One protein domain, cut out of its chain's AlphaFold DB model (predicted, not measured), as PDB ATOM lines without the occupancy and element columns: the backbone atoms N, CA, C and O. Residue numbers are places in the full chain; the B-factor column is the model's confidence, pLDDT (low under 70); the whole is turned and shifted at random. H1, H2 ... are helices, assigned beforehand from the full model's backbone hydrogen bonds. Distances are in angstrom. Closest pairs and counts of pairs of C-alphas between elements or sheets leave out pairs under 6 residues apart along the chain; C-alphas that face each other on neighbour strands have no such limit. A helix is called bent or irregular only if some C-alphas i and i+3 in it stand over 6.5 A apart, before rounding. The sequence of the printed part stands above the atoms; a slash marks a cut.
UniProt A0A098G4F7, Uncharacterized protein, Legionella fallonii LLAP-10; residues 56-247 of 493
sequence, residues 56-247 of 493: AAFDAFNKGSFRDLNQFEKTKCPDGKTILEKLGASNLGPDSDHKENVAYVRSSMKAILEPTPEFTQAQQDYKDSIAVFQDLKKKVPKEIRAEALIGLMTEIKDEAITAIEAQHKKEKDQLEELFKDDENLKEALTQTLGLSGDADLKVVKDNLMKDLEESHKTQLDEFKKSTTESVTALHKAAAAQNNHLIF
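AT A GLANCE: This is residues 56 to 247 of the 493 residues of an uncharacterized protein of Legionella fallonii LLAP-10 (UniProt A0A098G4F7). A long rod is built on two long helices, H7 and H5, which lie side by side and run opposite ways; H4 folds back along H5 as a helical hairpin, and short H1 packs on H7 and H4. At one end of the rod H6 crosses between the ends of H5 and H7, with H3 and H2 packed on it, while at the other end residues 239 to 247 of H7 stick out alone. The printed part has 192 residues with seven named helices, H1 to H7 in chain order, and no named strand; its class is all helix. The whole is loose, with a radius of gyration of the C-alphas of 22.6 A, and spans 77 by 28 by 27 A.

IN THESE COORDINATES: The longest helix, H7, covers residues 198 to 247 and measures 72.3 A from first to last C-alpha, from C-alpha 198 at (249.560, 199.175, 136.499) to C-alpha 247 at (186.687, 166.449, 150.626). H5 covers residues 146 to 181 and measures 52.3 A. H4, residues 117 to 138, measures 32.3 A; it has a kink of 42 degrees near residue 132 and is irregular, with C-alphas 131 and 134 at 7.3 A from each other. H3, residues 96 to 112, measures 24.8 A. The shorter helices are H6, residues 183 to 193, H1, residues 56 to 64, and H2, residues 83 to 88. H1 begins at C-alpha 56, at (207.205, 192.367, 139.161).

HOW THE PARTS SIT: H7 touches H5, with 16 pairs of C-alphas within 8 A; the closest C-alphas are those of His 168 and His 216, 6.4 A apart. Their lines stand at a shallow tilt of 1 degree, opposite ways. H4 and H5 form a helical hairpin at a shallow tilt of 14 degrees, with Phe 119 and Ala 163 as the closest C-alphas at 5.3 A. H7 touches H1 with residues 219 to 227 alone; the closest C-alphas, those of Ala 57 and Phe 223, are 5.6 A apart, and the two helices run opposite ways at a shallow tilt of 9 degrees. H1 only just touches H4, with 3 pairs of C-alphas within 8 A, the closest being Phe 58 and Gln 123 at 7.0 A; H4 does so with residues 123 to 127 alone. H1 and H5 are apart, and so are H4 and H7. H6 touches H3 with 14 pairs, at a steep tilt of 63 degrees, the closest C-alphas being those of Asn 101 and Ala 188 at 4.9 A. H6 touches H2 about perpendicular, at 74 degrees, with Lys 86 and Leu 193 closest at 5.6 A. H6 only just touches H7, with 3 pairs, Thr 190 and Leu 201 closest at 6.8 A. H5 and H6 touch only at the corner, and only just, with 3 pairs, the closest C-alphas being Phe 179 and Lys 186 at 6.8 A. H3 touches H5 with residues 109 to 112 alone, Ile 112 and Glu 171 closest at 5.5 A. In H1, H2, H3, H5, H6 and H7 every O i to N i+4 pair is within hydrogen-bond range; in H4, 16 of 18 are.

THE WHOLE: The two C-alphas farthest apart, those of Asp 95 and Phe 247, are 79.7 A from each other. Residues 239 to 247, which belong to H7, stand free; without them the body spans 71 by 27 by 26 A. The printed part has no cut. The link from H1 to H2, residues 65 to 82, is long. The mean pLDDT of the printed part is 91.5, and confidence is low, under 70, at residues 89 to 96.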
ATOM      1  N   ALA A  56     206.239 191.404 138.648       88.50
ATOM      2  CA  ALA A  56     207.205 192.367 139.161       88.50
ATOM      3  C   ALA A  56     208.649 191.845 139.277       88.50
ATOM      4  O   ALA A  56     209.566 192.654 139.410       88.50
ATOM      5  N   ALA A  57     208.883 190.527 139.244       90.62
ATOM      6  CA  ALA A  57     210.209 189.955 139.502       90.62
ATOM      7  C   ALA A  57     211.265 190.423 138.484       90.62
ATOM      8  O   ALA A  57     212.348 190.864 138.871       90.62
ATOM      9  N   PHE A  58     210.940 190.377 137.188       89.62
ATOM     10  CA  PHE A  58     211.875 190.779 136.131       89.62
ATOM     11  C   PHE A  58     212.022 192.308 136.057       89.62
ATOM     12  O   PHE A  58     213.110 192.826 135.822       89.62
ATOM     13  N   ASP A  59     210.952 193.061 136.329       87.88
ATOM     14  CA  ASP A  59     211.031 194.525 136.392       87.88
ATOM     15  C   ASP A  59     211.866 195.018 137.574       87.88
ATOM     16  O   ASP A  59     212.615 195.987 137.433       87.88
ATOM     17  N   ALA A  60     211.766 194.357 138.730       91.44
ATOM     18  CA  ALA A  60     212.626 194.626 139.876       91.44
ATOM     19  C   ALA A  60     214.093 194.335 139.537       91.44
ATOM     20  O   ALA A  60     214.941 195.195 139.781       91.44
ATOM     21  N   PHE A  61     214.366 193.193 138.890       92.00
ATOM     22  CA  PHE A  61     215.697 192.857 138.380       92.00
ATOM     23  C   PHE A  61     216.243 193.982 137.486       92.00
ATOM     24  O   PHE A  61     217.255 194.592 137.813       92.00
ATOM     25  N   ASN A  62     215.506 194.368 136.441       88.12
ATOM     26  CA  ASN A  62     215.937 195.382 135.473       88.12
ATOM     27  C   ASN A  62     216.112 196.796 136.029       88.12
ATOM     28  O   ASN A  62     216.840 197.605 135.441       88.12
ATOM     29  N   LYS A  63     215.382 197.145 137.094       89.25
ATOM     30  CA  LYS A  63     215.563 198.416 137.810       89.25
ATOM     31  C   LYS A  63     216.826 198.391 138.671       89.25
ATOM     32  O   LYS A  63     217.445 199.436 138.837       89.25
ATOM     33  N   GLY A  64     217.189 197.222 139.197       87.50
ATOM     34  CA  GLY A  64     218.406 197.011 139.979       87.50
ATOM     35  C   GLY A  64     219.670 196.825 139.134       87.50
ATOM     36  O   GLY A  64     220.753 197.126 139.633       87.50
ATOM     37  N   SER A  65     219.540 196.358 137.884       88.06
ATOM     38  CA  SER A  65     220.654 196.076 136.967       88.06
ATOM     39  C   SER A  65     221.563 197.277 136.737       88.06
ATOM     40  O   SER A  65     221.101 198.413 136.582       88.06
ATOM     41  N   PHE A  66     222.868 197.012 136.654       90.25
ATOM     42  CA  PHE A  66     223.837 198.024 136.260       90.25
ATOM     43  C   PHE A  66     223.611 198.386 134.783       90.25
ATOM     44  O   PHE A  66     223.470 197.524 133.928       90.25
ATOM     45  N   ARG A  67     223.522 199.680 134.496       89.44
ATOM     46  CA  ARG A  67     223.320 200.316 133.192       89.44
ATOM     47  C   ARG A  67     224.416 201.325 132.885       89.44
ATOM     48  O   ARG A  67     224.648 201.639 131.720       89.44
ATOM     49  N   ASP A  68     225.054 201.875 133.914       89.56
ATOM     50  CA  ASP A  68     226.151 202.811 133.758       89.56
ATOM     51  C   ASP A  68     227.112 202.787 134.953       89.56
ATOM     52  O   ASP A  68     226.983 202.030 135.917       89.56
ATOM     53  N   LEU A  69     228.121 203.649 134.865       88.12
ATOM     54  CA  LEU A  69     229.161 203.757 135.871       88.12
ATOM     55  C   LEU A  69     228.662 204.341 137.203       88.12
ATOM     56  O   LEU A  69     229.305 204.125 138.227       88.12
ATOM     57  N   ASN A  70     227.523 205.045 137.220       87.44
ATOM     58  CA  ASN A  70     226.966 205.639 138.437       87.44
ATOM     59  C   ASN A  70     226.524 204.581 139.443       87.44
ATOM     60  O   ASN A  70     226.377 204.907 140.606       87.44
ATOM     61  N   GLN A  71     226.345 203.324 139.043       89.44
ATOM     62  CA  GLN A  71     225.955 202.258 139.971       89.44
ATOM     63  C   GLN A  71     227.153 201.593 140.668       89.44
ATOM     64  O   GLN A  71     226.973 200.831 141.617       89.44
ATOM     65  N   PHE A  72     228.378 201.967 140.292       91.94
ATOM     66  CA  PHE A  72     229.624 201.596 140.972       91.94
ATOM     67  C   PHE A  72     229.981 202.577 142.108       91.94
ATOM     68  O   PHE A  72     231.148 202.890 142.351       91.94
ATOM     69  N   GLU A  73     228.979 203.090 142.833       89.50
ATOM     70  CA  GLU A  73     229.154 204.117 143.879       89.50
ATOM     71  C   GLU A  73     230.092 203.677 145.011       89.50
ATOM     72  O   GLU A  73     230.710 204.505 145.682       89.50
ATOM     73  N   LYS A  74     230.191 202.364 145.235       92.00
ATOM     74  CA  LYS A  74     230.990 201.759 146.306       92.00
ATOM     75  C   LYS A  74     232.414 201.424 145.873       92.00
ATOM     76  O   LYS A  74     233.243 201.141 146.744       92.00
ATOM     77  N   THR A  75     232.720 201.508 144.578       93.56
ATOM     78  CA  THR A  75     234.015 201.086 144.061       93.56
ATOM     79  C   THR A  75     235.076 202.099 144.450       93.56
ATOM     80  O   THR A  75     235.017 203.268 144.060       93.56
ATOM     81  N   LYS A  76     236.065 201.650 145.226       94.31
ATOM     82  CA  LYS A  76     237.150 202.498 145.731       94.31
ATOM     83  C   LYS A  76     238.394 202.418 144.855       94.31
ATOM     84  O   LYS A  76     238.802 201.340 144.429       94.31
ATOM     85  N   CYS A  77     239.035 203.561 144.662       92.56
ATOM     86  CA  CYS A  77     240.387 203.680 144.141       92.56
ATOM     87  C   CYS A  77     241.424 203.364 145.243       92.56
ATOM     88  O   CYS A  77     241.071 203.326 146.429       92.56
ATOM     89  N   PRO A  78     242.712 203.175 144.896       93.69
ATOM     90  CA  PRO A  78     243.778 202.907 145.872       93.69
ATOM     91  C   PRO A  78     243.916 203.960 146.982       93.69
ATOM     92  O   PRO A  78     244.303 203.635 148.101       93.69
ATOM     93  N   ASP A  79     243.554 205.215 146.703       91.62
ATOM     94  CA  ASP A  79     243.569 206.315 147.674       91.62
ATOM     95  C   ASP A  79     242.327 206.358 148.589       91.62
ATOM     96  O   ASP A  79     242.183 207.269 149.406       91.62
ATOM     97  N   GLY A  80     241.429 205.378 148.461       92.00
ATOM     98  CA  GLY A  80     240.232 205.211 149.280       92.00
ATOM     99  C   GLY A  80     239.018 206.033 148.836       92.00
ATOM    100  O   GLY A  80     237.941 205.819 149.400       92.00
ATOM    101  N   LYS A  81     239.166 206.924 147.845       93.12
ATOM    102  CA  LYS A  81     238.055 207.680 147.234       93.12
ATOM    103  C   LYS A  81     237.278 206.811 146.256       93.12
ATOM    104  O   LYS A  81     237.827 205.844 145.730       93.12
ATOM    105  N   THR A  82     236.017 207.136 145.997       93.94
ATOM    106  CA  THR A  82     235.216 206.359 145.038       93.94
ATOM    107  C   THR A  82     235.548 206.733 143.594       93.94
ATOM    108  O   THR A  82     236.009 207.844 143.311       93.94
ATOM    109  N   ILE A  83     235.287 205.820 142.654       91.19
ATOM    110  CA  ILE A  83     235.424 206.104 141.217       91.19
ATOM    111  C   ILE A  83     234.559 207.310 140.824       91.19
ATOM    112  O   ILE A  83     235.013 208.178 140.084       91.19
ATOM    113  N   LEU A  84     233.346 207.433 141.369       89.56
ATOM    114  CA  LEU A  84     232.458 208.561 141.065       89.56
ATOM    115  C   LEU A  84     232.952 209.890 141.623       89.56
ATOM    116  O   LEU A  84     232.865 210.902 140.931       89.56
ATOM    117  N   GLU A  85     233.516 209.903 142.830       90.06
ATOM    118  CA  GLU A  85     234.153 211.102 143.380       90.06
ATOM    119  C   GLU A  85     235.311 211.563 142.497       90.06
ATOM    120  O   GLU A  85     235.474 212.758 142.273       90.06
ATOM    121  N   LYS A  86     236.099 210.627 141.964       87.12
ATOM    122  CA  LYS A  86     237.229 210.928 141.078       87.12
ATOM    123  C   LYS A  86     236.789 211.430 139.708       87.12
ATOM    124  O   LYS A  86     237.362 212.393 139.216       87.12
ATOM    125  N   LEU A  87     235.753 210.829 139.128       84.38
ATOM    126  CA  LEU A  87     235.212 211.227 137.826       84.38
ATOM    127  C   LEU A  87     234.342 212.490 137.888       84.38
ATOM    128  O   LEU A  87     234.135 213.144 136.869       84.38
ATOM    129  N   GLY A  88     233.791 212.808 139.063       76.00
ATOM    130  CA  GLY A  88     232.988 214.003 139.320       76.00
ATOM    131  C   GLY A  88     233.774 215.168 139.926       76.00
ATOM    132  O   GLY A  88     233.277 216.295 139.924       76.00
ATOM    133  N   ALA A  89     234.985 214.932 140.441       60.88
ATOM    134  CA  ALA A  89     235.840 215.985 140.966       60.88
ATOM    135  C   ALA A  89     236.327 216.886 139.826       60.88
ATOM    136  O   ALA A  89     237.330 216.618 139.173       60.88
ATOM    137  N   SER A  90     235.679 218.039 139.691       47.59
ATOM    138  CA  SER A  90     236.063 219.213 138.891       47.59
ATOM    139  C   SER A  90     237.438 219.822 139.244       47.59
ATOM    140  O   SER A  90     237.757 220.932 138.827       47.59
ATOM    141  N   ASN A  91     238.254 219.104 140.022       44.28
ATOM    142  CA  ASN A  91     239.575 219.506 140.499       44.28
ATOM    143  C   ASN A  91     240.703 219.139 139.519       44.28
ATOM    144  O   ASN A  91     241.842 219.556 139.722       44.28
ATOM    145  N   LEU A  92     240.399 218.374 138.471       49.91
ATOM    146  CA  LEU A  92     241.217 218.266 137.266       49.91
ATOM    147  C   LEU A  92     240.671 219.348 136.324       49.91
ATOM    148  O   LEU A  92     239.465 219.398 136.106       49.91
ATOM    149  N   GLY A  93     241.513 220.302 135.919       49.75
ATOM    150  CA  GLY A  93     241.105 221.598 135.358       49.75
ATOM    151  C   GLY A  93     240.163 221.540 134.140       49.75
ATOM    152  O   GLY A  93     239.849 220.469 133.630       49.75
ATOM    153  N   PRO A  94     239.701 222.697 133.630       53.66
ATOM    154  CA  PRO A  94     238.777 222.795 132.495       53.66
ATOM    155  C   PRO A  94     239.383 222.365 131.137       53.66
ATOM    156  O   PRO A  94     238.933 222.850 130.099       53.66
ATOM    157  N   ASP A  95     240.374 221.475 131.132       63.94
ATOM    158  CA  ASP A  95     241.005 220.938 129.931       63.94
ATOM    159  C   ASP A  95     240.065 219.958 129.210       63.94
ATOM    160  O   ASP A  95     239.349 219.161 129.831       63.94
ATOM    161  N   SER A  96     240.048 220.044 127.877       67.38
ATOM    162  CA  SER A  96     239.257 219.198 126.969       67.38
ATOM    163  C   SER A  96     239.500 217.709 127.207       67.38
ATOM    164  O   SER A  96     238.550 216.932 127.290       67.38
ATOM    165  N   ASP A  97     240.759 217.343 127.416       78.62
ATOM    166  CA  ASP A  97     241.228 215.959 127.384       78.62
ATOM    167  C   ASP A  97     240.712 215.159 128.591       78.62
ATOM    168  O   ASP A  97     240.348 213.990 128.476       78.62
ATOM    169  N   HIS A  98     240.563 215.801 129.759       82.25
ATOM    170  CA  HIS A  98     239.971 215.145 130.928       82.25
ATOM    171  C   HIS A  98     238.491 214.811 130.701       82.25
ATOM    172  O   HIS A  98     238.042 213.714 131.037       82.25
ATOM    173  N   LYS A  99     237.725 215.733 130.100       83.75
ATOM    174  CA  LYS A  99     236.308 215.495 129.787       83.75
ATOM    175  C   LYS A  99     236.143 214.378 128.762       83.75
ATOM    176  O   LYS A  99     235.233 213.565 128.914       83.75
ATOM    177  N   GLU A 100     237.012 214.336 127.757       89.06
ATOM    178  CA  GLU A 100     237.029 213.274 126.748       89.06
ATOM    179  C   GLU A 100     237.346 211.913 127.374       89.06
ATOM    180  O   GLU A 100     236.598 210.962 127.157       89.06
ATOM    181  N   ASN A 101     238.345 211.834 128.256       90.38
ATOM    182  CA  ASN A 101     238.669 210.599 128.971       90.38
ATOM    183  C   ASN A 101     237.528 210.120 129.882       90.38
ATOM    184  O   ASN A 101     237.203 208.932 129.895       90.38
ATOM    185  N   VAL A 102     236.873 211.023 130.624       89.81
ATOM    186  CA  VAL A 102     235.698 210.668 131.447       89.81
ATOM    187  C   VAL A 102     234.551 210.165 130.569       89.81
ATOM    188  O   VAL A 102     233.891 209.183 130.918       89.81
ATOM    189  N   ALA A 103     234.304 210.819 129.431       90.25
ATOM    190  CA  ALA A 103     233.287 210.388 128.480       90.25
ATOM    191  C   ALA A 103     233.615 209.005 127.898       90.25
ATOM    192  O   ALA A 103     232.725 208.155 127.853       90.25
ATOM    193  N   TYR A 104     234.881 208.759 127.545       92.94
ATOM    194  CA  TYR A 104     235.355 207.469 127.049       92.94
ATOM    195  C   TYR A 104     235.118 206.364 128.081       92.94
ATOM    196  O   TYR A 104     234.382 205.423 127.794       92.94
ATOM    197  N   VAL A 105     235.600 206.536 129.319       92.75
ATOM    198  CA  VAL A 105     235.400 205.568 130.415       92.75
ATOM    199  C   VAL A 105     233.916 205.268 130.632       92.75
ATOM    200  O   VAL A 105     233.522 204.105 130.700       92.75
ATOM    201  N   ARG A 106     233.061 206.297 130.693       91.94
ATOM    202  CA  ARG A 106     231.609 206.104 130.843       91.94
ATOM    203  C   ARG A 106     231.004 205.342 129.667       91.94
ATOM    204  O   ARG A 106     230.154 204.482 129.890       91.94
ATOM    205  N   SER A 107     231.421 205.648 128.439       93.69
ATOM    206  CA  SER A 107     230.913 204.984 127.236       93.69
ATOM    207  C   SER A 107     231.330 203.514 127.164       93.69
ATOM    208  O   SER A 107     230.475 202.665 126.919       93.69
ATOM    209  N   SER A 108     232.587 203.196 127.488       94.12
ATOM    210  CA  SER A 108     233.104 201.826 127.507       94.12
ATOM    211  C   SER A 108     232.418 200.980 128.579       94.12
ATOM    212  O   SER A 108     231.991 199.861 128.306       94.12
ATOM    213  N   MET A 109     232.219 201.536 129.781       93.50
ATOM    214  CA  MET A 109     231.482 200.847 130.847       93.50
ATOM    215  C   MET A 109     230.009 200.635 130.483       93.50
ATOM    216  O   MET A 109     229.463 199.566 130.737       93.50
ATOM    217  N   LYS A 110     229.368 201.621 129.845       94.38
ATOM    218  CA  LYS A 110     227.988 201.486 129.364       94.38
ATOM    219  C   LYS A 110     227.854 200.389 128.300       94.38
ATOM    220  O   LYS A 110     226.888 199.638 128.345       94.38
ATOM    221  N   ALA A 111     228.810 200.276 127.378       95.38
ATOM    222  CA  ALA A 111     228.794 199.254 126.328       95.38
ATOM    223  C   ALA A 111     228.907 197.823 126.891       95.38
ATOM    224  O   ALA A 111     228.246 196.904 126.404       95.38
ATOM    225  N   ILE A 112     229.695 197.625 127.955       96.25
ATOM    226  CA  ILE A 112     229.791 196.324 128.642       96.25
ATOM    227  C   ILE A 112     228.439 195.908 129.227       96.25
ATOM    228  O   ILE A 112     228.041 194.753 129.092       96.25
ATOM    229  N   LEU A 113     227.731 196.859 129.834       95.88
ATOM    230  CA  LEU A 113     226.447 196.656 130.510       95.88
ATOM    231  C   LEU A 113     225.250 196.642 129.551       95.88
ATOM    232  O   LEU A 113     224.101 196.561 129.982       95.88
ATOM    233  N   GLU A 114     225.489 196.762 128.244       95.44
ATOM    234  CA  GLU A 114     224.411 196.727 127.270       95.44
ATOM    235  C   GLU A 114     223.773 195.323 127.239       95.44
ATOM    236  O   GLU A 114     224.498 194.316 127.120       95.44
ATOM    237  N   PRO A 115     222.435 195.232 127.363       95.81
ATOM    238  CA  PRO A 115     221.726 193.964 127.300       95.81
ATOM    239  C   PRO A 115     221.959 193.254 125.968       95.81
ATOM    240  O   PRO A 115     221.859 193.859 124.901       95.81
ATOM    241  N   THR A 116     222.227 191.952 126.014       96.94
ATOM    242  CA  THR A 116     222.276 191.145 124.788       96.94
ATOM    243  C   THR A 116     220.877 191.007 124.162       96.94
ATOM    244  O   THR A 116     219.862 191.084 124.876       96.94
ATOM    245  N   PRO A 117     220.779 190.785 122.836       97.06
ATOM    246  CA  PRO A 117     219.510 190.463 122.186       97.06
ATOM    247  C   PRO A 117     218.820 189.254 122.826       97.06
ATOM    248  O   PRO A 117     217.615 189.291 123.057       97.06
ATOM    249  N   GLU A 118     219.581 188.219 123.189       96.06
ATOM    250  CA  GLU A 118     219.070 187.005 123.831       96.06
ATOM    251  C   GLU A 118     218.478 187.299 125.215       96.06
ATOM    252  O   GLU A 118     217.392 186.815 125.537       96.06
ATOM    253  N   PHE A 119     219.150 188.128 126.022       96.12
ATOM    254  CA  PHE A 119     218.622 188.571 127.313       96.12
ATOM    255  C   PHE A 119     217.334 189.388 127.147       96.12
ATOM    256  O   PHE A 119     216.349 189.148 127.844       96.12
ATOM    257  N   THR A 120     217.322 190.328 126.199       95.44
ATOM    258  CA  THR A 120     216.157 191.184 125.924       95.44
ATOM    259  C   THR A 120     214.961 190.354 125.454       95.44
ATOM    260  O   THR A 120     213.833 190.584 125.893       95.44
ATOM    261  N   GLN A 121     215.212 189.345 124.616       94.81
ATOM    262  CA  GLN A 121     214.199 188.397 124.170       94.81
ATOM    263  C   GLN A 121     213.652 187.580 125.345       94.81
ATOM    264  O   GLN A 121     212.442 187.548 125.536       94.81
ATOM    265  N   ALA A 122     214.515 187.004 126.190       95.06
ATOM    266  CA  ALA A 122     214.086 186.241 127.365       95.06
ATOM    267  C   ALA A 122     213.270 187.090 128.356       95.06
ATOM    268  O   ALA A 122     212.280 186.625 128.924       95.06
ATOM    269  N   GLN A 123     213.650 188.357 128.536       93.88
ATOM    270  CA  GLN A 123     212.888 189.315 129.327       93.88
ATOM    271  C   GLN A 123     211.491 189.543 128.743       93.88
ATOM    272  O   GLN A 123     210.501 189.489 129.478       93.88
ATOM    273  N   GLN A 124     211.406 189.850 127.445       93.44
ATOM    274  CA  GLN A 124     210.119 190.049 126.784       93.44
ATOM    275  C   GLN A 124     209.285 188.774 126.877       93.44
ATOM    276  O   GLN A 124     208.085 188.833 127.148       93.44
ATOM    277  N   ASP A 125     209.937 187.621 126.739       93.69
ATOM    278  CA  ASP A 125     209.251 186.352 126.736       93.69
ATOM    279  C   ASP A 125     208.631 186.012 128.088       93.69
ATOM    280  O   ASP A 125     207.459 185.622 128.166       93.69
ATOM    281  N   TYR A 126     209.387 186.253 129.158       95.12
ATOM    282  CA  TYR A 126     208.902 186.158 130.525       95.12
ATOM    283  C   TYR A 126     207.692 187.077 130.742       95.12
ATOM    284  O   TYR A 126     206.652 186.615 131.211       95.12
ATOM    285  N   LYS A 127     207.787 188.358 130.357       93.69
ATOM    286  CA  LYS A 127     206.700 189.338 130.534       93.69
ATOM    287  C   LYS A 127     205.419 188.933 129.813       93.69
ATOM    288  O   LYS A 127     204.356 188.921 130.432       93.69
ATOM    289  N   ASP A 128     205.525 188.559 128.542       94.00
ATOM    290  CA  ASP A 128     204.374 188.128 127.746       94.00
ATOM    291  C   ASP A 128     203.725 186.879 128.356       94.00
ATOM    292  O   ASP A 128     202.502 186.776 128.419       94.00
ATOM    293  N   SER A 129     204.538 185.952 128.872       95.44
ATOM    294  CA  SER A 129     204.045 184.745 129.539       95.44
ATOM    295  C   SER A 129     203.248 185.056 130.809       95.44
ATOM    296  O   SER A 129     202.223 184.419 131.063       95.44
ATOM    297  N   ILE A 130     203.677 186.045 131.605       94.56
ATOM    298  CA  ILE A 130     202.928 186.453 132.803       94.56
ATOM    299  C   ILE A 130     201.634 187.176 132.419       94.56
ATOM    300  O   ILE A 130     200.598 186.922 133.036       94.56
ATOM    301  N   ALA A 131     201.661 188.010 131.376       93.69
ATOM    302  CA  ALA A 131     200.480 188.730 130.898       93.69
ATOM    303  C   ALA A 131     199.338 187.775 130.507       93.69
ATOM    304  O   ALA A 131     198.182 188.009 130.858       93.69
ATOM    305  N   VAL A 132     199.662 186.647 129.863       95.50
ATOM    306  CA  VAL A 132     198.662 185.654 129.431       95.50
ATOM    307  C   VAL A 132     198.365 184.568 130.469       95.50
ATOM    308  O   VAL A 132     197.469 183.743 130.271       95.50
ATOM    309  N   PHE A 133     199.081 184.546 131.599       95.25
ATOM    310  CA  PHE A 133     198.938 183.505 132.622       95.25
ATOM    311  C   PHE A 133     197.492 183.363 133.119       95.25
ATOM    312  O   PHE A 133     197.013 182.247 133.325       95.25
ATOM    313  N   GLN A 134     196.773 184.477 133.302       91.69
ATOM    314  CA  GLN A 134     195.386 184.439 133.780       91.69
ATOM    315  C   GLN A 134     194.438 183.797 132.765       91.69
ATOM    316  O   GLN A 134     193.526 183.073 133.167       91.69
ATOM    317  N   ASP A 135     194.660 184.006 131.468       92.19
ATOM    318  CA  ASP A 135     193.864 183.372 130.417       92.19
ATOM    319  C   ASP A 135     194.172 181.880 130.316       92.19
ATOM    320  O   ASP A 135     193.259 181.053 130.259       92.19
ATOM    321  N   LEU A 136     195.447 181.513 130.449       93.00
ATOM    322  CA  LEU A 136     195.862 180.117 130.518       93.00
ATOM    323  C   LEU A 136     195.302 179.404 131.761       93.00
ATOM    324  O   LEU A 136     194.874 178.251 131.684       93.00
ATOM    325  N   LYS A 137     195.215 180.093 132.905       92.50
ATOM    326  CA  LYS A 137     194.602 179.569 134.136       92.50
ATOM    327  C   LYS A 137     193.126 179.214 133.935       92.50
ATOM    328  O   LYS A 137     192.688 178.188 134.452       92.50
ATOM    329  N   LYS A 138     192.365 180.002 133.162       90.00
ATOM    330  CA  LYS A 138     190.940 179.726 132.858       90.00
ATOM    331  C   LYS A 138     190.744 178.410 132.095       90.00
ATOM    332  O   LYS A 138     189.675 177.802 132.181       90.00
ATOM    333  N   LYS A 139     191.777 177.948 131.386       90.00
ATOM    334  CA  LYS A 139     191.791 176.668 130.665       90.00
ATOM    335  C   LYS A 139     192.061 175.461 131.571       90.00
ATOM    336  O   LYS A 139     191.854 174.322 131.149       90.00
ATOM    337  N   VAL A 140     192.450 175.676 132.829       88.94
ATOM    338  CA  VAL A 140     192.641 174.616 133.829       88.94
ATOM    339  C   VAL A 140     191.330 174.340 134.582       88.94
ATOM    340  O   VAL A 140     190.682 175.281 135.036       88.94
ATOM    341  N   PRO A 141     190.910 173.073 134.787       86.38
ATOM    342  CA  PRO A 141     191.541 171.812 134.370       86.38
ATOM    343  C   PRO A 141     191.092 171.291 132.990       86.38
ATOM    344  O   PRO A 141     191.394 170.155 132.638       86.38
ATOM    345  N   LYS A 142     190.269 172.050 132.257       83.50
ATOM    346  CA  LYS A 142     189.503 171.546 131.102       83.50
ATOM    347  C   LYS A 142     190.389 171.128 129.929       83.50
ATOM    348  O   LYS A 142     190.193 170.053 129.375       83.50
ATOM    349  N   GLU A 143     191.324 171.991 129.556       87.38
ATOM    350  CA  GLU A 143     192.235 171.793 128.423       87.38
ATOM    351  C   GLU A 143     193.660 171.516 128.913       87.38
ATOM    352  O   GLU A 143     194.406 170.764 128.289       87.38
ATOM    353  N   ILE A 144     194.028 172.095 130.060       89.94
ATOM    354  CA  ILE A 144     195.370 172.014 130.635       89.94
ATOM    355  C   ILE A 144     195.272 171.529 132.076       89.94
ATOM    356  O   ILE A 144     194.423 171.974 132.841       89.94
ATOM    357  N   ARG A 145     196.170 170.629 132.477       90.44
ATOM    358  CA  ARG A 145     196.272 170.178 133.873       90.44
ATOM    359  C   ARG A 145     197.011 171.212 134.720       90.44
ATOM    360  O   ARG A 145     197.976 171.809 134.245       90.44
ATOM    361  N   ALA A 146     196.647 171.339 135.995       91.62
ATOM    362  CA  ALA A 146     197.346 172.219 136.934       91.62
ATOM    363  C   ALA A 146     198.861 171.935 136.992       91.62
ATOM    364  O   ALA A 146     199.659 172.869 136.992       91.62
ATOM    365  N   GLU A 147     199.272 170.659 136.956       91.56
ATOM    366  CA  GLU A 147     200.689 170.269 136.907       91.56
ATOM    367  C   GLU A 147     201.422 170.802 135.678       91.56
ATOM    368  O   GLU A 147     202.585 171.177 135.784       91.56
ATOM    369  N   ALA A 148     200.765 170.793 134.517       92.88
ATOM    370  CA  ALA A 148     201.379 171.220 133.265       92.88
ATOM    371  C   ALA A 148     201.601 172.736 133.265       92.88
ATOM    372  O   ALA A 148     202.664 173.194 132.864       92.88
ATOM    373  N   LEU A 149     200.637 173.504 133.787       94.38
ATOM    374  CA  LEU A 149     200.788 174.949 133.933       94.38
ATOM    375  C   LEU A 149     201.878 175.302 134.958       94.38
ATOM    376  O   LEU A 149     202.757 176.098 134.654       94.38
ATOM    377  N   ILE A 150     201.886 174.677 136.142       94.44
ATOM    378  CA  ILE A 150     202.954 174.900 137.139       94.44
ATOM    379  C   ILE A 150     204.330 174.527 136.574       94.44
ATOM    380  O   ILE A 150     205.306 175.248 136.790       94.44
ATOM    381  N   GLY A 151     204.402 173.416 135.839       94.50
ATOM    382  CA  GLY A 151     205.610 172.986 135.147       94.50
ATOM    383  C   GLY A 151     206.119 174.026 134.166       94.50
ATOM    384  O   GLY A 151     207.268 174.439 134.266       94.50
ATOM    385  N   LEU A 152     205.240 174.515 133.294       95.81
ATOM    386  CA  LEU A 152     205.572 175.546 132.319       95.81
ATOM    387  C   LEU A 152     206.059 176.838 132.992       95.81
ATOM    388  O   LEU A 152     207.072 177.393 132.585       95.81
ATOM    389  N   MET A 153     205.404 177.285 134.068       95.94
ATOM    390  CA  MET A 153     205.865 178.465 134.814       95.94
ATOM    391  C   MET A 153     207.235 178.254 135.471       95.94
ATOM    392  O   MET A 153     207.997 179.206 135.639       95.94
ATOM    393  N   THR A 154     207.561 177.015 135.846       95.31
ATOM    394  CA  THR A 154     208.891 176.662 136.361       95.31
ATOM    395  C   THR A 154     209.934 176.699 135.246       95.31
ATOM    396  O   THR A 154     210.995 177.276 135.453       95.31
ATOM    397  N   GLU A 155     209.611 176.165 134.064       95.50
ATOM    398  CA  GLU A 155     210.473 176.225 132.876       95.50
ATOM    399  C   GLU A 155     210.771 177.678 132.477       95.50
ATOM    400  O   GLU A 155     211.934 178.039 132.349       95.50
ATOM    401  N   ILE A 156     209.753 178.542 132.397       95.75
ATOM    402  CA  ILE A 156     209.908 179.972 132.062       95.75
ATOM    403  C   ILE A 156     210.803 180.699 133.072       95.75
ATOM    404  O   ILE A 156     211.646 181.516 132.705       95.75
ATOM    405  N   LYS A 157     210.646 180.393 134.365       95.50
ATOM    406  CA  LYS A 157     211.530 180.911 135.415       95.50
ATOM    407  C   LYS A 157     212.978 180.455 135.201       95.50
ATOM    408  O   LYS A 157     213.890 181.268 135.337       95.50
ATOM    409  N   ASP A 158     213.200 179.176 134.913       96.62
ATOM    410  CA  ASP A 158     214.545 178.617 134.741       96.62
ATOM    411  C   ASP A 158     215.216 179.135 133.447       96.62
ATOM    412  O   ASP A 158     216.414 179.434 133.446       96.62
ATOM    413  N   GLU A 159     214.443 179.331 132.373       96.00
ATOM    414  CA  GLU A 159     214.867 179.991 131.129       96.00
ATOM    415  C   GLU A 159     215.308 181.446 131.406       96.00
ATOM    416  O   GLU A 159     216.408 181.847 131.013       96.00
ATOM    417  N   ALA A 160     214.526 182.211 132.179       96.19
ATOM    418  CA  ALA A 160     214.883 183.567 132.606       96.19
ATOM    419  C   ALA A 160     216.160 183.612 133.468       96.19
ATOM    420  O   ALA A 160     217.034 184.447 133.232       96.19
ATOM    421  N   ILE A 161     216.306 182.697 134.436       97.31
ATOM    422  CA  ILE A 161     217.527 182.569 135.255       97.31
ATOM    423  C   ILE A 161     218.745 182.317 134.363       97.31
ATOM    424  O   ILE A 161     219.778 182.959 134.543       97.31
ATOM    425  N   THR A 162     218.617 181.413 133.393       98.12
ATOM    426  CA  THR A 162     219.705 181.071 132.470       98.12
ATOM    427  C   THR A 162     220.130 182.285 131.640       98.12
ATOM    428  O   THR A 162     221.326 182.537 131.492       98.12
ATOM    429  N   ALA A 163     219.173 183.073 131.139       97.31
ATOM    430  CA  ALA A 163     219.459 184.292 130.383       97.31
ATOM    431  C   ALA A 163     220.152 185.367 131.240       97.31
ATOM    432  O   ALA A 163     221.123 185.977 130.791       97.31
ATOM    433  N   ILE A 164     219.710 185.557 132.489       97.06
ATOM    434  CA  ILE A 164     220.358 186.461 133.454       97.06
ATOM    435  C   ILE A 164     221.805 186.017 133.722       97.06
ATOM    436  O   ILE A 164     222.729 186.824 133.658       97.06
ATOM    437  N   GLU A 165     222.026 184.730 133.996       97.88
ATOM    438  CA  GLU A 165     223.364 184.190 134.262       97.88
ATOM    439  C   GLU A 165     224.294 184.328 133.043       97.88
ATOM    440  O   GLU A 165     225.480 184.633 133.203       97.88
ATOM    441  N   ALA A 166     223.761 184.168 131.827       98.25
ATOM    442  CA  ALA A 166     224.497 184.398 130.588       98.25
ATOM    443  C   ALA A 166     224.883 185.877 130.405       98.25
ATOM    444  O   ALA A 166     226.044 186.161 130.103       98.25
ATOM    445  N   GLN A 167     223.957 186.812 130.654       97.81
ATOM    446  CA  GLN A 167     224.228 188.254 130.608       97.81
ATOM    447  C   GLN A 167     225.303 188.653 131.630       97.81
ATOM    448  O   GLN A 167     226.316 189.248 131.262       97.81
ATOM    449  N   HIS A 168     225.157 188.212 132.883       97.81
ATOM    450  CA  HIS A 168     226.133 188.459 133.947       97.81
ATOM    451  C   HIS A 168     227.526 187.919 133.614       97.81
ATOM    452  O   HIS A 168     228.541 188.484 134.029       97.81
ATOM    453  N   LYS A 169     227.598 186.778 132.919       98.25
ATOM    454  CA  LYS A 169     228.868 186.217 132.459       98.25
ATOM    455  C   LYS A 169     229.484 187.085 131.362       98.25
ATOM    456  O   LYS A 169     230.655 187.427 131.483       98.25
ATOM    457  N   LYS A 170     228.702 187.473 130.351       98.00
ATOM    458  CA  LYS A 170     229.140 188.360 129.262       98.00
ATOM    459  C   LYS A 170     229.709 189.667 129.802       98.00
ATOM    460  O   LYS A 170     230.784 190.071 129.381       98.00
ATOM    461  N   GLU A 171     229.027 190.306 130.747       97.69
ATOM    462  CA  GLU A 171     229.474 191.569 131.351       97.69
ATOM    463  C   GLU A 171     230.822 191.423 132.067       97.69
ATOM    464  O   GLU A 171     231.704 192.265 131.909       97.69
ATOM    465  N   LYS A 172     231.018 190.324 132.806       98.00
ATOM    466  CA  LYS A 172     232.295 190.032 133.473       98.00
ATOM    467  C   LYS A 172     233.413 189.732 132.478       98.00
ATOM    468  O   LYS A 172     234.499 190.286 132.612       98.00
ATOM    469  N   ASP A 173     233.141 188.898 131.478       97.94
ATOM    470  CA  ASP A 173     234.120 188.536 130.450       97.94
ATOM    471  C   ASP A 173     234.544 189.779 129.642       97.94
ATOM    472  O   ASP A 173     235.734 189.998 129.424       97.94
ATOM    473  N   GLN A 174     233.595 190.648 129.280       97.12
ATOM    474  CA  GLN A 174     233.891 191.898 128.578       97.12
ATOM    475  C   GLN A 174     234.617 192.918 129.454       97.12
ATOM    476  O   GLN A 174     235.497 193.609 128.955       97.12
ATOM    477  N   LEU A 175     234.296 193.020 130.749       96.50
ATOM    478  CA  LEU A 175     235.061 193.867 131.668       96.50
ATOM    479  C   LEU A 175     236.514 193.383 131.775       96.50
ATOM    480  O   LEU A 175     237.443 194.187 131.733       96.50
ATOM    481  N   GLU A 176     236.725 192.072 131.871       96.81
ATOM    482  CA  GLU A 176     238.057 191.465 131.894       96.81
ATOM    483  C   GLU A 176     238.841 191.754 130.602       96.81
ATOM    484  O   GLU A 176     240.007 192.152 130.671       96.81
ATOM    485  N   GLU A 177     238.195 191.602 129.441       96.69
ATOM    486  CA  GLU A 177     238.759 191.878 128.113       96.69
ATOM    487  C   GLU A 177     239.095 193.363 127.929       96.69
ATOM    488  O   GLU A 177     240.204 193.699 127.516       96.69
ATOM    489  N   LEU A 178     238.199 194.263 128.339       95.00
ATOM    490  CA  LEU A 178     238.395 195.713 128.268       95.00
ATOM    491  C   LEU A 178     239.648 196.144 129.053       95.00
ATOM    492  O   LEU A 178     240.460 196.928 128.570       95.00
ATOM    493  N   PHE A 179     239.872 195.563 130.235       95.50
ATOM    494  CA  PHE A 179     241.083 195.803 131.029       95.50
ATOM    495  C   PHE A 179     242.336 195.093 130.506       95.50
ATOM    496  O   PHE A 179     243.431 195.351 131.011       95.50
ATOM    497  N   LYS A 180     242.213 194.177 129.548       94.69
ATOM    498  CA  LYS A 180     243.342 193.449 128.970       94.69
ATOM    499  C   LYS A 180     243.799 194.075 127.657       94.69
ATOM    500  O   LYS A 180     245.001 194.290 127.501       94.69
ATOM    501  N   ASP A 181     242.858 194.415 126.785       93.25
ATOM    502  CA  ASP A 181     243.121 194.675 125.371       93.25
ATOM    503  C   ASP A 181     242.906 196.151 124.960       93.25
ATOM    504  O   ASP A 181     243.456 196.575 123.944       93.25
ATOM    505  N   ASP A 182     242.185 196.969 125.745       94.06
ATOM    506  CA  ASP A 182     241.954 198.395 125.439       94.06
ATOM    507  C   ASP A 182     242.954 199.319 126.163       94.06
ATOM    508  O   ASP A 182     242.734 199.757 127.293       94.06
ATOM    509  N   GLU A 183     244.064 199.650 125.498       95.00
ATOM    510  CA  GLU A 183     245.069 200.590 126.023       95.00
ATOM    511  C   GLU A 183     244.525 202.014 126.231       95.00
ATOM    512  O   GLU A 183     244.909 202.675 127.198       95.00
ATOM    513  N   ASN A 184     243.586 202.470 125.392       94.38
ATOM    514  CA  ASN A 184     243.006 203.811 125.522       94.38
ATOM    515  C   ASN A 184     242.190 203.918 126.810       94.38
ATOM    516  O   ASN A 184     242.237 204.937 127.496       94.38
ATOM    517  N   LEU A 185     241.468 202.855 127.178       94.06
ATOM    518  CA  LEU A 185     240.758 202.819 128.450       94.06
ATOM    519  C   LEU A 185     241.735 202.863 129.624       94.06
ATOM    520  O   LEU A 185     241.514 203.625 130.565       94.06
ATOM    521  N   LYS A 186     242.792 202.045 129.598       94.94
ATOM    522  CA  LYS A 186     243.783 202.010 130.685       94.94
ATOM    523  C   LYS A 186     244.414 203.384 130.885       94.94
ATOM    524  O   LYS A 186     244.535 203.837 132.026       94.94
ATOM    525  N   GLU A 187     244.760 204.063 129.793       94.25
ATOM    526  CA  GLU A 187     245.276 205.429 129.817       94.25
ATOM    527  C   GLU A 187     244.234 206.410 130.376       94.25
ATOM    528  O   GLU A 187     244.522 207.125 131.340       94.25
ATOM    529  N   ALA A 188     243.002 206.382 129.858       93.06
ATOM    530  CA  ALA A 188     241.917 207.243 130.317       93.06
ATOM    531  C   ALA A 188     241.614 207.043 131.812       93.06
ATOM    532  O   ALA A 188     241.482 208.021 132.548       93.06
ATOM    533  N   LEU A 189     241.562 205.803 132.307       92.50
ATOM    534  CA  LEU A 189     241.381 205.483 133.728       92.50
ATOM    535  C   LEU A 189     242.563 205.959 134.576       92.50
ATOM    536  O   LEU A 189     242.360 206.542 135.640       92.50
ATOM    537  N   THR A 190     243.794 205.756 134.103       92.94
ATOM    538  CA  THR A 190     245.006 206.183 134.817       92.94
ATOM    539  C   THR A 190     245.025 207.698 134.996       92.94
ATOM    540  O   THR A 190     245.227 208.188 136.110       92.94
ATOM    541  N   GLN A 191     244.738 208.441 133.924       90.56
ATOM    542  CA  GLN A 191     244.707 209.900 133.939       90.56
ATOM    543  C   GLN A 191     243.524 210.446 134.752       90.56
ATOM    544  O   GLN A 191     243.700 211.357 135.559       90.56
ATOM    545  N   THR A 192     242.320 209.889 134.579       88.81
ATOM    546  CA  THR A 192     241.108 210.395 135.252       88.81
ATOM    547  C   THR A 192     241.078 210.088 136.743       88.81
ATOM    548  O   THR A 192     240.633 210.923 137.528       88.81
ATOM    549  N   LEU A 193     241.571 208.920 137.163       90.12
ATOM    550  CA  LEU A 193     241.568 208.519 138.571       90.12
ATOM    551  C   LEU A 193     242.856 208.932 139.312       90.12
ATOM    552  O   LEU A 193     242.891 208.896 140.550       90.12
ATOM    553  N   GLY A 194     243.882 209.388 138.580       90.44
ATOM    554  CA  GLY A 194     245.184 209.785 139.116       90.44
ATOM    555  C   GLY A 194     245.973 208.596 139.662       90.44
ATOM    556  O   GLY A 194     246.457 208.650 140.792       90.44
ATOM    557  N   LEU A 195     246.023 207.504 138.895       92.19
ATOM    558  CA  LEU A 195     246.681 206.252 139.278       92.19
ATOM    559  C   LEU A 195     248.189 206.321 138.998       92.19
ATOM    560  O   LEU A 195     248.620 206.933 138.023       92.19
ATOM    561  N   SER A 196     248.997 205.666 139.833       90.56
ATOM    562  CA  SER A 196     250.469 205.726 139.761       90.56
ATOM    563  C   SER A 196     251.092 204.658 138.848       90.56
ATOM    564  O   SER A 196     252.317 204.561 138.775       90.56
ATOM    565  N   GLY A 197     250.274 203.833 138.181       90.25
ATOM    566  CA  GLY A 197     250.700 202.777 137.254       90.25
ATOM    567  C   GLY A 197     249.830 201.514 137.315       90.25
ATOM    568  O   GLY A 197     248.768 201.499 137.940       90.25
ATOM    569  N   ASP A 198     250.312 200.428 136.705       91.56
ATOM    570  CA  ASP A 198     249.560 199.175 136.499       91.56
ATOM    571  C   ASP A 198     249.050 198.518 137.790       91.56
ATOM    572  O   ASP A 198     247.992 197.888 137.801       91.56
ATOM    573  N   ALA A 199     249.784 198.661 138.898       93.81
ATOM    574  CA  ALA A 199     249.373 198.106 140.188       93.81
ATOM    575  C   ALA A 199     248.085 198.766 140.710       93.81
ATOM    576  O   ALA A 199     247.185 198.073 141.183       93.81
ATOM    577  N   ASP A 200     247.977 200.088 140.571       94.69
ATOM    578  CA  ASP A 200     246.798 200.855 140.973       94.69
ATOM    579  C   ASP A 200     245.612 200.557 140.046       94.69
ATOM    580  O   ASP A 200     244.484 200.379 140.510       94.69
ATOM    581  N   LEU A 201     245.872 200.423 138.741       94.19
ATOM    582  CA  LEU A 201     244.865 200.034 137.754       94.19
ATOM    583  C   LEU A 201     244.299 198.637 138.038       94.19
ATOM    584  O   LEU A 201     243.088 198.430 137.954       94.19
ATOM    585  N   LYS A 202     245.154 197.693 138.448       95.38
ATOM    586  CA  LYS A 202     244.721 196.362 138.877       95.38
ATOM    587  C   LYS A 202     243.790 196.429 140.091       95.38
ATOM    588  O   LYS A 202     242.792 195.721 140.113       95.38
ATOM    589  N   VAL A 203     244.072 197.284 141.076       95.69
ATOM    590  CA  VAL A 203     243.188 197.462 142.245       95.69
ATOM    591  C   VAL A 203     241.820 198.007 141.825       95.69
ATOM    592  O   VAL A 203     240.799 197.520 142.306       95.69
ATOM    593  N   VAL A 204     241.783 198.980 140.908       95.19
ATOM    594  CA  VAL A 204     240.526 199.517 140.357       95.19
ATOM    595  C   VAL A 204     239.734 198.422 139.643       95.19
ATOM    596  O   VAL A 204     238.546 198.260 139.915       95.19
ATOM    597  N   LYS A 205     240.394 197.633 138.787       95.94
ATOM    598  CA  LYS A 205     239.791 196.485 138.101       95.94
ATOM    599  C   LYS A 205     239.205 195.472 139.085       95.94
ATOM    600  O   LYS A 205     238.044 195.100 138.953       95.94
ATOM    601  N   ASP A 206     240.001 195.040 140.062       97.19
ATOM    602  CA  ASP A 206     239.595 194.035 141.047       97.19
ATOM    603  C   ASP A 206     238.371 194.526 141.847       97.19
ATOM    604  O   ASP A 206     237.447 193.756 142.100       97.19
ATOM    605  N   ASN A 207     238.322 195.818 142.195       96.50
ATOM    606  CA  ASN A 207     237.183 196.406 142.904       96.50
ATOM    607  C   ASN A 207     235.937 196.554 142.011       96.50
ATOM    608  O   ASN A 207     234.841 196.269 142.481       96.50
ATOM    609  N   LEU A 208     236.081 196.954 140.740       96.00
ATOM    610  CA  LEU A 208     234.965 196.989 139.781       96.00
ATOM    611  C   LEU A 208     234.377 195.591 139.572       96.00
ATOM    612  O   LEU A 208     233.162 195.420 139.624       96.00
ATOM    613  N   MET A 209     235.238 194.588 139.370       97.38
ATOM    614  CA  MET A 209     234.818 193.197 139.203       97.38
ATOM    615  C   MET A 209     234.078 192.697 140.443       97.38
ATOM    616  O   MET A 209     233.011 192.102 140.327       97.38
ATOM    617  N   LYS A 210     234.606 192.991 141.635       96.94
ATOM    618  CA  LYS A 210     233.968 192.625 142.898       96.94
ATOM    619  C   LYS A 210     232.585 193.263 143.053       96.94
ATOM    620  O   LYS A 210     231.637 192.562 143.396       96.94
ATOM    621  N   ASP A 211     232.457 194.564 142.803       95.88
ATOM    622  CA  ASP A 211     231.174 195.262 142.928       95.88
ATOM    623  C   ASP A 211     230.152 194.745 141.900       95.88
ATOM    624  O   ASP A 211     228.980 194.561 142.233       95.88
ATOM    625  N   LEU A 212     230.604 194.438 140.677       96.19
ATOM    626  CA  LEU A 212     229.782 193.812 139.639       96.19
ATOM    627  C   LEU A 212     229.306 192.413 140.070       96.19
ATOM    628  O   LEU A 212     228.123 192.101 139.969       96.19
ATOM    629  N   GLU A 213     230.197 191.579 140.612       97.00
ATOM    630  CA  GLU A 213     229.864 190.245 141.127       97.00
ATOM    631  C   GLU A 213     228.878 190.280 142.300       97.00
ATOM    632  O   GLU A 213     227.932 189.486 142.331       97.00
ATOM    633  N   GLU A 214     229.080 191.185 143.262       96.19
ATOM    634  CA  GLU A 214     228.168 191.373 144.392       96.19
ATOM    635  C   GLU A 214     226.781 191.814 143.906       96.19
ATOM    636  O   GLU A 214     225.774 191.241 144.325       96.19
ATOM    637  N   SER A 215     226.733 192.762 142.965       95.31
ATOM    638  CA  SER A 215     225.495 193.249 142.350       95.31
ATOM    639  C   SER A 215     224.741 192.139 141.610       95.31
ATOM    640  O   SER A 215     223.577 191.872 141.916       95.31
ATOM    641  N   HIS A 216     225.428 191.408 140.722       96.81
ATOM    642  CA  HIS A 216     224.867 190.275 139.978       96.81
ATOM    643  C   HIS A 216     224.287 189.215 140.908       96.81
ATOM    644  O   HIS A 216     223.205 188.678 140.661       96.81
ATOM    645  N   LYS A 217     225.002 188.912 141.997       97.00
ATOM    646  CA  LYS A 217     224.545 187.947 142.993       97.00
ATOM    647  C   LYS A 217     223.272 188.429 143.685       97.00
ATOM    648  O   LYS A 217     222.308 187.674 143.734       97.00
ATOM    649  N   THR A 218     223.250 189.664 144.185       95.88
ATOM    650  CA  THR A 218     222.071 190.224 144.862       95.88
ATOM    651  C   THR A 218     220.850 190.248 143.944       95.88
ATOM    652  O   THR A 218     219.792 189.766 144.341       95.88
ATOM    653  N   GLN A 219     220.997 190.721 142.705       95.12
ATOM    654  CA  GLN A 219     219.901 190.776 141.732       95.12
ATOM    655  C   GLN A 219     219.360 189.381 141.387       95.12
ATOM    656  O   GLN A 219     218.146 189.165 141.353       95.12
ATOM    657  N   LEU A 220     220.254 188.412 141.162       96.50
ATOM    658  CA  LEU A 220     219.871 187.034 140.861       96.50
ATOM    659  C   LEU A 220     219.187 186.355 142.054       96.50
ATOM    660  O   LEU A 220     218.213 185.628 141.860       96.50
ATOM    661  N   ASP A 221     219.665 186.595 143.278       96.44
ATOM    662  CA  ASP A 221     219.068 186.061 144.505       96.44
ATOM    663  C   ASP A 221     217.659 186.640 144.736       96.44
ATOM    664  O   ASP A 221     216.731 185.892 145.056       96.44
ATOM    665  N   GLU A 222     217.463 187.943 144.515       95.19
ATOM    666  CA  GLU A 222     216.147 188.593 144.593       95.19
ATOM    667  C   GLU A 222     215.171 188.044 143.543       95.19
ATOM    668  O   GLU A 222     214.033 187.688 143.879       95.19
ATOM    669  N   PHE A 223     215.624 187.886 142.293       96.00
ATOM    670  CA  PHE A 223     214.824 187.289 141.222       96.00
ATOM    671  C   PHE A 223     214.442 185.835 141.542       96.00
ATOM    672  O   PHE A 223     213.262 185.465 141.484       96.00
ATOM    673  N   LYS A 224     215.420 185.003 141.939       96.38
ATOM    674  CA  LYS A 224     215.207 183.598 142.329       96.38
ATOM    675  C   LYS A 224     214.226 183.490 143.489       96.38
ATOM    676  O   LYS A 224     213.340 182.634 143.448       96.38
ATOM    677  N   LYS A 225     214.343 184.355 144.501       95.50
ATOM    678  CA  LYS A 225     213.423 184.394 145.642       95.50
ATOM    679  C   LYS A 225     211.995 184.710 145.196       95.50
ATOM    680  O   LYS A 225     211.102 183.906 145.451       95.50
ATOM    681  N   SER A 226     211.785 185.823 144.490       94.88
ATOM    682  CA  SER A 226     210.445 186.276 144.085       94.88
ATOM    683  C   SER A 226     209.723 185.259 143.187       94.88
ATOM    684  O   SER A 226     208.543 184.943 143.379       94.88
ATOM    685  N   THR A 227     210.442 184.681 142.226       95.19
ATOM    686  CA  THR A 227     209.875 183.678 141.317       95.19
ATOM    687  C   THR A 227     209.640 182.328 141.998       95.19
ATOM    688  O   THR A 227     208.618 181.685 141.752       95.19
ATOM    689  N   THR A 228     210.518 181.906 142.915       94.81
ATOM    690  CA  THR A 228     210.314 180.684 143.714       94.81
ATOM    691  C   THR A 228     209.121 180.820 144.656       94.81
ATOM    692  O   THR A 228     208.343 179.874 144.792       94.81
ATOM    693  N   GLU A 229     208.927 181.987 145.271       94.19
ATOM    694  CA  GLU A 229     207.734 182.297 146.065       94.19
ATOM    695  C   GLU A 229     206.463 182.216 145.206       94.19
ATOM    696  O   GLU A 229     205.484 181.598 145.631       94.19
ATOM    697  N   SER A 230     206.499 182.727 143.970       94.25
ATOM    698  CA  SER A 230     205.378 182.635 143.017       94.25
ATOM    699  C   SER A 230     205.053 181.185 142.632       94.25
ATOM    700  O   SER A 230     203.903 180.761 142.735       94.25
ATOM    701  N   VAL A 231     206.055 180.376 142.265       94.19
ATOM    702  CA  VAL A 231     205.866 178.939 141.975       94.19
ATOM    703  C   VAL A 231     205.336 178.197 143.208       94.19
ATOM    704  O   VAL A 231     204.396 177.408 143.111       94.19
ATOM    705  N   THR A 232     205.878 178.490 144.393       92.06
ATOM    706  CA  THR A 232     205.410 177.910 145.662       92.06
ATOM    707  C   THR A 232     203.952 178.273 145.940       92.06
ATOM    708  O   THR A 232     203.186 177.423 146.394       92.06
ATOM    709  N   ALA A 233     203.540 179.508 145.647       92.12
ATOM    710  CA  ALA A 233     202.152 179.931 145.772       92.12
ATOM    711  C   ALA A 233     201.230 179.128 144.841       92.12
ATOM    712  O   ALA A 233     200.161 178.703 145.281       92.12
ATOM    713  N   LEU A 234     201.660 178.826 143.607       93.38
ATOM    714  CA  LEU A 234     200.900 177.952 142.708       93.38
ATOM    715  C   LEU A 234     200.771 176.521 143.249       93.38
ATOM    716  O   LEU A 234     199.671 175.968 143.239       93.38
ATOM    717  N   HIS A 235     201.853 175.932 143.772       91.75
ATOM    718  CA  HIS A 235     201.794 174.610 144.414       91.75
ATOM    719  C   HIS A 235     200.838 174.599 145.610       91.75
ATOM    720  O   HIS A 235     200.017 173.690 145.732       91.75
ATOM    721  N   LYS A 236     200.899 175.623 146.473       90.50
ATOM    722  CA  LYS A 236     199.988 175.767 147.619       90.50
ATOM    723  C   LYS A 236     198.533 175.895 147.170       90.50
ATOM    724  O   LYS A 236     197.663 175.251 147.751       90.50
ATOM    725  N   ALA A 237     198.268 176.678 146.127       90.62
ATOM    726  CA  ALA A 237     196.926 176.850 145.583       90.62
ATOM    727  C   ALA A 237     196.379 175.539 144.982       90.62
ATOM    728  O   ALA A 237     195.247 175.153 145.273       90.62
ATOM    729  N   ALA A 238     197.210 174.792 144.245       91.25
ATOM    730  CA  ALA A 238     196.870 173.459 143.746       91.25
ATOM    731  C   ALA A 238     196.590 172.467 144.888       91.25
ATOM    732  O   ALA A 238     195.600 171.739 144.849       91.25
ATOM    733  N   ALA A 239     197.424 172.454 145.933       89.81
ATOM    734  CA  ALA A 239     197.233 171.593 147.100       89.81
ATOM    735  C   ALA A 239     195.934 171.924 147.858       89.81
ATOM    736  O   ALA A 239     195.192 171.015 148.237       89.81
ATOM    737  N   ALA A 240     195.620 173.212 148.034       89.25
ATOM    738  CA  ALA A 240     194.364 173.657 148.635       89.25
ATOM    739  C   ALA A 240     193.156 173.185 147.811       89.25
ATOM    740  O   ALA A 240     192.244 172.562 148.358       89.25
ATOM    741  N   GLN A 241     193.196 173.375 146.489       89.31
ATOM    742  CA  GLN A 241     192.148 172.893 145.592       89.31
ATOM    743  C   GLN A 241     192.020 171.363 145.614       89.31
ATOM    744  O   GLN A 241     190.922 170.828 145.459       89.31
ATOM    745  N   ASN A 242     193.123 170.645 145.834       90.56
ATOM    746  CA  ASN A 242     193.126 169.190 145.899       90.56
ATOM    747  C   ASN A 242     192.461 168.687 147.178       90.56
ATOM    748  O   ASN A 242     191.592 167.822 147.125       90.56
ATOM    749  N   ASN A 243     192.815 169.274 148.322       90.69
ATOM    750  CA  ASN A 243     192.163 168.981 149.599       90.69
ATOM    751  C   ASN A 243     190.659 169.255 149.527       90.69
ATOM    752  O   ASN A 243     189.857 168.423 149.951       90.69
ATOM    753  N   HIS A 244     190.288 170.381 148.917       91.31
ATOM    754  CA  HIS A 244     188.903 170.736 148.638       91.31
ATOM    755  C   HIS A 244     188.183 169.671 147.792       91.31
ATOM    756  O   HIS A 244     187.148 169.132 148.190       91.31
ATOM    757  N   LEU A 245     188.759 169.301 146.647       90.88
ATOM    758  CA  LEU A 245     188.177 168.320 145.732       90.88
ATOM    759  C   LEU A 245     188.039 166.932 146.373       90.88
ATOM    760  O   LEU A 245     186.995 166.295 146.229       90.88
ATOM    761  N   ILE A 246     189.056 166.479 147.112       92.12
ATOM    762  CA  ILE A 246     189.035 165.209 147.853       92.12
ATOM    763  C   ILE A 246     187.913 165.216 148.893       92.12
ATOM    764  O   ILE A 246     187.190 164.228 149.012       92.12
ATOM    765  N   PHE A 247     187.737 166.320 149.620       94.50
ATOM    766  CA  PHE A 247     186.687 166.449 150.626       94.50
ATOM    767  C   PHE A 247     185.283 166.363 150.008       94.50
ATOM    768  O   PHE A 247     184.465 165.542 150.431       94.50
TER     769      PHE A 247